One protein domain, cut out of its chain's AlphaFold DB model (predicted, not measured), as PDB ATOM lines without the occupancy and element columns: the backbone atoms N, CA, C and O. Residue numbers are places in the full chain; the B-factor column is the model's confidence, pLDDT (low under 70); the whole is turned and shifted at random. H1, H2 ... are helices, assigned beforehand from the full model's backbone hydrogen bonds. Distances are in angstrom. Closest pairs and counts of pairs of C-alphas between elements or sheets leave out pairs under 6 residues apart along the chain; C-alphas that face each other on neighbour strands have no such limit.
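AT A GLANCE: This is residues 34 to 81 of the 81 residues of the protein "Plexin_cytopl domain-containing protein" of Paroedura picta (UniProt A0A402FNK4). H2 and H4 lie side by side over part of their length and run opposite ways, with the short helix H3 at the turn between them. H1 comes before H2 and is set about perpendicular to it, and its residues 34 to 40 stick out from the rest. The printed part has 48 residues with four named helices, in the order H1, H2, H3, H4, and no named strand; its class is all helix. It is only just compact, close to loose, with a radius of gyration of the C-alphas of 11.3 A, and its elongated outline spans 31 by 18 by 17 A.

IN THESE COORDINATES: H1, residues 34 to 46, begins at C-alpha 34 (161.400, 166.196, 201.067) and is 18.6 A long from first to last C-alpha. H2, residues 48 to 57, is 14.3 A long and ends at C-alpha 57 (136.972, 170.536, 185.463). H3 holds residues 59 to 63 and is 6.2 A long. H4, residues 66 to 79, is 20.0 A long and ends at C-alpha 79 (146.440, 161.849, 209.419).

HOW THE PARTS SIT: H1 and H2 are close but not clearly touching, about perpendicular at 81 degrees; their closest C-alphas, of Val 44 and Ile 51, are 7.3 A apart. H1 and H4 are near each other, while H1 and H3 are apart. H2 and H3 only just touch, with 3 pairs of C-alphas within 8 A, and only at the corner; the closest C-alphas are those of Leu 55 and Cys 61, at 5.4 A. H2 and H4 touch at a shallow tilt of 22 degrees, opposite ways, H4 with residues 66 to 70 alone; the closest C-alphas, of Leu 55 and Arg 67, are 5.4 A apart. H3 and H4 are close but not clearly touching, the closest C-alphas being those of Cys 61 and Arg 67, at 7.2 A. In H2, H3 and H4 every O i to N i+4 pair is within hydrogen-bond range; in H1 it is 8 of 9.

THE WHOLE: The two C-alphas farthest apart, of Val 59 and Ser 81, are 33.0 A apart. The printed part has no cut, and the links H1 to H2, H2 to H3 and H3 to H4 are tight. The mean pLDDT of the printed part is 94.0, and residues 80 to 81 are under 70; Ser 81 is the chain's last residue.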
ATOM      1  N   LEU A  34     162.504 166.265 200.101       94.88
ATOM      2  CA  LEU A  34     161.400 166.196 201.067       94.88
ATOM      3  C   LEU A  34     161.049 167.574 201.638       94.88
ATOM      4  O   LEU A  34     159.870 167.907 201.737       94.88
ATOM      5  N   GLY A  35     162.055 168.393 201.955       96.62
ATOM      6  CA  GLY A  35     161.850 169.777 202.387       96.62
ATOM      7  C   GLY A  35     161.154 170.609 201.309       96.62
ATOM      8  O   GLY A  35     160.145 171.253 201.582       96.62
ATOM      9  N   ALA A  36     161.623 170.516 200.061       97.19
ATOM     10  CA  ALA A  36     160.992 171.197 198.930       97.19
ATOM     11  C   ALA A  36     159.540 170.738 198.697       97.19
ATOM     12  O   ALA A  36     158.665 171.560 198.426       97.19
ATOM     13  N   LEU A  37     159.257 169.438 198.842       95.88
ATOM     14  CA  LEU A  37     157.896 168.902 198.755       95.88
ATOM     15  C   LEU A  37     156.989 169.436 199.870       95.88
ATOM     16  O   LEU A  37     155.830 169.742 199.595       95.88
ATOM     17  N   GLY A  38     157.498 169.582 201.096       95.25
ATOM     18  CA  GLY A  38     156.760 170.193 202.203       95.25
ATOM     19  C   GLY A  38     156.361 171.641 201.907       95.25
ATOM     20  O   GLY A  38     155.191 172.003 202.047       95.25
ATOM     21  N   GLU A  39     157.304 172.442 201.405       96.88
ATOM     22  CA  GLU A  39     157.046 173.829 200.993       96.88
ATOM     23  C   GLU A  39     156.007 173.906 199.867       96.88
ATOM     24  O   GLU A  39     155.066 174.694 199.939       96.88
ATOM     25  N   LEU A  40     156.102 173.042 198.850       97.00
ATOM     26  CA  LEU A  40     155.101 172.963 197.779       97.00
ATOM     27  C   LEU A  40     153.725 172.528 198.298       97.00
ATOM     28  O   LEU A  40     152.702 173.073 197.878       97.00
ATOM     29  N   TYR A  41     153.680 171.580 199.235       95.75
ATOM     30  CA  TYR A  41     152.430 171.111 199.827       95.75
ATOM     31  C   TYR A  41     151.723 172.204 200.641       95.75
ATOM     32  O   TYR A  41     150.492 172.230 200.681       95.75
ATOM     33  N   SER A  42     152.456 173.167 201.209       95.38
ATOM     34  CA  SER A  42     151.844 174.322 201.883       95.38
ATOM     35  C   SER A  42     150.885 175.095 200.958       95.38
ATOM     36  O   SER A  42     149.791 175.488 201.373       95.38
ATOM     37  N   TYR A  43     151.230 175.223 199.671       97.06
ATOM     38  CA  TYR A  43     150.373 175.847 198.661       97.06
ATOM     39  C   TYR A  43     149.168 174.978 198.308       97.06
ATOM     40  O   TYR A  43     148.076 175.508 198.108       97.06
ATOM     41  N   VAL A  44     149.338 173.653 198.278       96.25
ATOM     42  CA  VAL A  44     148.222 172.712 198.097       96.25
ATOM     43  C   VAL A  44     147.213 172.851 199.234       96.25
ATOM     44  O   VAL A  44     146.015 172.899 198.973       96.25
ATOM     45  N   GLY A  45     147.680 172.961 200.480       93.50
ATOM     46  CA  GLY A  45     146.813 173.209 201.631       93.50
ATOM     47  C   GLY A  45     146.088 174.554 201.538       93.50
ATOM     48  O   GLY A  45     144.886 174.622 201.784       93.50
ATOM     49  N   ARG A  46     146.798 175.613 201.127       96.25
ATOM     50  CA  ARG A  46     146.250 176.974 201.008       96.25
ATOM     51  C   ARG A  46     145.172 177.120 199.930       96.25
ATOM     52  O   ARG A  46     144.234 177.877 200.143       96.25
ATOM     53  N   TYR A  47     145.319 176.432 198.799       98.06
ATOM     54  CA  TYR A  47     144.428 176.539 197.631       98.06
ATOM     55  C   TYR A  47     143.697 175.227 197.336       98.06
ATOM     56  O   TYR A  47     143.468 174.858 196.180       98.06
ATOM     57  N   ARG A  48     143.408 174.458 198.389       95.94
ATOM     58  CA  ARG A  48     142.889 173.095 198.278       95.94
ATOM     59  C   ARG A  48     141.647 173.030 197.388       95.94
ATOM     60  O   ARG A  48     141.601 172.210 196.471       95.94
ATOM     61  N   ASP A  49     140.655 173.874 197.647       97.50
ATOM     62  CA  ASP A  49     139.361 173.798 196.964       97.50
ATOM     63  C   ASP A  49     139.463 174.233 195.498       97.50
ATOM     64  O   ASP A  49     138.864 173.606 194.617       97.50
ATOM     65  N   GLU A  50     140.272 175.250 195.204       98.44
ATOM     66  CA  GLU A  50     140.532 175.719 193.846       98.44
ATOM     67  C   GLU A  50     141.261 174.658 193.020       98.44
ATOM     68  O   GLU A  50     140.868 174.387 191.882       98.44
ATOM     69  N   ILE A  51     142.275 174.006 193.599       98.19
ATOM     70  CA  ILE A  51     143.032 172.942 192.931       98.19
ATOM     71  C   ILE A  51     142.130 171.733 192.669       98.19
ATOM     72  O   ILE A  51     142.082 171.239 191.542       98.19
ATOM     73  N   LEU A  52     141.368 171.270 193.665       98.06
ATOM     74  CA  LEU A  52     140.450 170.138 193.483       98.06
ATOM     75  C   LEU A  52     139.375 170.447 192.436       98.06
ATOM     76  O   LEU A  52     139.057 169.595 191.604       98.06
ATOM     77  N   THR A  53     138.866 171.679 192.420       98.31
ATOM     78  CA  THR A  53     137.908 172.136 191.407       98.31
ATOM     79  C   THR A  53     138.528 172.157 190.011       98.31
ATOM     80  O   THR A  53     137.885 171.726 189.052       98.31
ATOM     81  N   ALA A  54     139.772 172.621 189.864       98.44
ATOM     82  CA  ALA A  54     140.474 172.617 188.582       98.44
ATOM     83  C   ALA A  54     140.687 171.187 188.053       98.44
ATOM     84  O   ALA A  54     140.401 170.914 186.885       98.44
ATOM     85  N   LEU A  55     141.090 170.259 188.928       98.31
ATOM     86  CA  LEU A  55     141.263 168.842 188.589       98.31
ATOM     87  C   LEU A  55     139.944 168.161 188.202       98.31
ATOM     88  O   LEU A  55     139.945 167.264 187.360       98.31
ATOM     89  N   GLU A  56     138.821 168.580 188.790       97.50
ATOM     90  CA  GLU A  56     137.494 168.088 188.412       97.50
ATOM     91  C   GLU A  56     137.032 168.655 187.067       97.50
ATOM     92  O   GLU A  56     136.339 167.971 186.322       97.50
ATOM     93  N   ARG A  57     137.400 169.892 186.717       98.12
ATOM     94  CA  ARG A  57     136.972 170.536 185.463       98.12
ATOM     95  C   ARG A  57     137.733 170.034 184.241       98.12
ATOM     96  O   ARG A  57     137.132 169.912 183.170       98.12
ATOM     97  N   ASP A  58     139.007 169.688 184.387       98.25
ATOM     98  CA  ASP A  58     139.826 169.219 183.271       98.25
ATOM     99  C   ASP A  58     139.561 167.745 182.895       98.25
ATOM    100  O   ASP A  58     139.538 166.841 183.734       98.25
ATOM    101  N   VAL A  59     139.365 167.487 181.597       98.00
ATOM    102  CA  VAL A  59     139.013 166.153 181.076       98.00
ATOM    103  C   VAL A  59     140.160 165.157 181.268       98.00
ATOM    104  O   VAL A  59     139.913 164.004 181.633       98.00
ATOM    105  N   ALA A  60     141.407 165.578 181.038       98.12
ATOM    106  CA  ALA A  60     142.566 164.703 181.184       98.12
ATOM    107  C   ALA A  60     142.798 164.358 182.664       98.12
ATOM    108  O   ALA A  60     142.992 163.189 183.008       98.12
ATOM    109  N   CYS A  61     142.665 165.336 183.557       98.25
ATOM    110  CA  CYS A  61     142.766 165.151 185.001       98.25
ATOM    111  C   CYS A  61     141.730 164.151 185.523       98.25
ATOM    112  O   CYS A  61     142.091 163.234 186.270       98.25
ATOM    113  N   ARG A  62     140.469 164.254 185.076       98.06
ATOM    114  CA  ARG A  62     139.427 163.264 185.398       98.06
ATOM    115  C   ARG A  62     139.769 161.873 184.869       98.06
ATOM    116  O   ARG A  62     139.672 160.903 185.619       98.06
ATOM    117  N   LYS A  63     140.224 161.760 183.612       98.19
ATOM    118  CA  LYS A  63     140.639 160.477 183.004       98.19
ATOM    119  C   LYS A  63     141.718 159.776 183.836       98.19
ATOM    120  O   LYS A  63     141.678 158.559 184.001       98.19
ATOM    121  N   HIS A  64     142.648 160.547 184.397       97.94
ATOM    122  CA  HIS A  64     143.738 160.044 185.234       97.94
ATOM    123  C   HIS A  64     143.429 160.022 186.742       97.94
ATOM    124  O   HIS A  64     144.308 159.656 187.533       97.94
ATOM    125  N   LYS A  65     142.190 160.354 187.142       97.81
ATOM    126  CA  LYS A  65     141.710 160.386 188.535       97.81
ATOM    127  C   LYS A  65     142.594 161.238 189.455       97.81
ATOM    128  O   LYS A  65     142.884 160.857 190.590       97.81
ATOM    129  N   LEU A  66     143.091 162.366 188.942       98.44
ATOM    130  CA  LEU A  66     144.087 163.179 189.648       98.44
ATOM    131  C   LEU A  66     143.521 163.832 190.911       98.44
ATOM    132  O   LEU A  66     144.222 163.892 191.917       98.44
ATOM    133  N   ARG A  67     142.245 164.237 190.897       97.75
ATOM    134  CA  ARG A  67     141.557 164.752 192.088       97.75
ATOM    135  C   ARG A  67     141.600 163.744 193.236       97.75
ATOM    136  O   ARG A  67     142.017 164.084 194.335       97.75
ATOM    137  N   GLN A  68     141.208 162.499 192.969       97.75
ATOM    138  CA  GLN A  68     141.153 161.446 193.983       97.75
ATOM    139  C   GLN A  68     142.546 161.129 194.535       97.75
ATOM    140  O   GLN A  68     142.697 160.930 195.736       97.75
ATOM    141  N   LYS A  69     143.574 161.119 193.676       98.00
ATOM    142  CA  LYS A  69     144.966 160.945 194.118       98.00
ATOM    143  C   LYS A  69     145.407 162.079 195.042       98.00
ATOM    144  O   LYS A  69     146.037 161.813 196.058       98.00
ATOM    145  N   LEU A  70     145.059 163.325 194.719       97.31
ATOM    146  CA  LEU A  70     145.398 164.464 195.567       97.31
ATOM    147  C   LEU A  70     144.657 164.417 196.909       97.31
ATOM    148  O   LEU A  70     145.274 164.635 197.945       97.31
ATOM    149  N   GLU A  71     143.367 164.072 196.917       96.25
ATOM    150  CA  GLU A  71     142.614 163.886 198.165       96.25
ATOM    151  C   GLU A  71     143.235 162.795 199.051       96.25
ATOM    152  O   GLU A  71     143.356 163.001 200.256       96.25
ATOM    153  N   GLN A  72     143.706 161.684 198.468       96.44
ATOM    154  CA  GLN A  72     144.431 160.644 199.210       96.44
ATOM    155  C   GLN A  72     145.718 161.178 199.842       96.44
ATOM    156  O   GLN A  72     145.960 160.917 201.018       96.44
ATOM    157  N   VAL A  73     146.519 161.946 199.096       95.31
ATOM    158  CA  VAL A  73     147.729 162.581 199.645       95.31
ATOM    159  C   VAL A  73     147.366 163.495 200.810       95.31
ATOM    160  O   VAL A  73     148.003 163.415 201.855       95.31
ATOM    161  N   ILE A  74     146.316 164.312 200.671       93.50
ATOM    162  CA  ILE A  74     145.917 165.229 201.741       93.50
ATOM    163  C   ILE A  74     145.504 164.464 203.000       93.50
ATOM    164  O   ILE A  74     145.972 164.787 204.089       93.50
ATOM    165  N   THR A  75     144.693 163.414 202.862       93.06
ATOM    166  CA  THR A  75     144.296 162.577 204.001       93.06
ATOM    167  C   THR A  75     145.500 161.926 204.681       93.06
ATOM    168  O   THR A  75     145.565 161.917 205.907       93.06
ATOM    169  N   LEU A  76     146.463 161.406 203.913       92.38
ATOM    170  CA  LEU A  76     147.661 160.765 204.464       92.38
ATOM    171  C   LEU A  76     148.544 161.752 205.236       92.38
ATOM    172  O   LEU A  76     149.035 161.421 206.310       92.38
ATOM    173  N   VAL A  77     148.731 162.965 204.716       87.56
ATOM    174  CA  VAL A  77     149.571 163.981 205.367       87.56
ATOM    175  C   VAL A  77     148.887 164.545 206.616       87.56
ATOM    176  O   VAL A  77     149.531 164.688 207.652       87.56
ATOM    177  N   SER A  78     147.578 164.805 206.554       80.88
ATOM    178  CA  SER A  78     146.810 165.295 207.706       80.88
ATOM    179  C   SER A  78     146.591 164.238 208.793       80.88
ATOM    180  O   SER A  78     146.460 164.604 209.953       80.88
ATOM    181  N   GLY A  79     146.555 162.947 208.448       70.00
ATOM    182  CA  GLY A  79     146.440 161.849 209.419       70.00
ATOM    183  C   GLY A  79     147.745 161.504 210.146       70.00
ATOM    184  O   GLY A  79     147.712 160.811 211.158       70.00
ATOM    185  N   ASN A  80     148.882 161.989 209.641       57.97
ATOM    186  CA  ASN A  80     150.206 161.855 210.254       57.97
ATOM    187  C   ASN A  80     150.585 163.052 211.155       57.97
ATOM    188  O   ASN A  80     151.733 163.126 211.597       57.97
ATOM    189  N   SER A  81     149.653 163.991 211.371       50.12
ATOM    190  CA  SER A  81     149.819 165.200 212.195       50.12
ATOM    191  C   SER A  81     149.180 165.047 213.572       50.12
ATOM    192  O   SER A  81     148.102 164.420 213.646       50.12
TER     193      SER A  81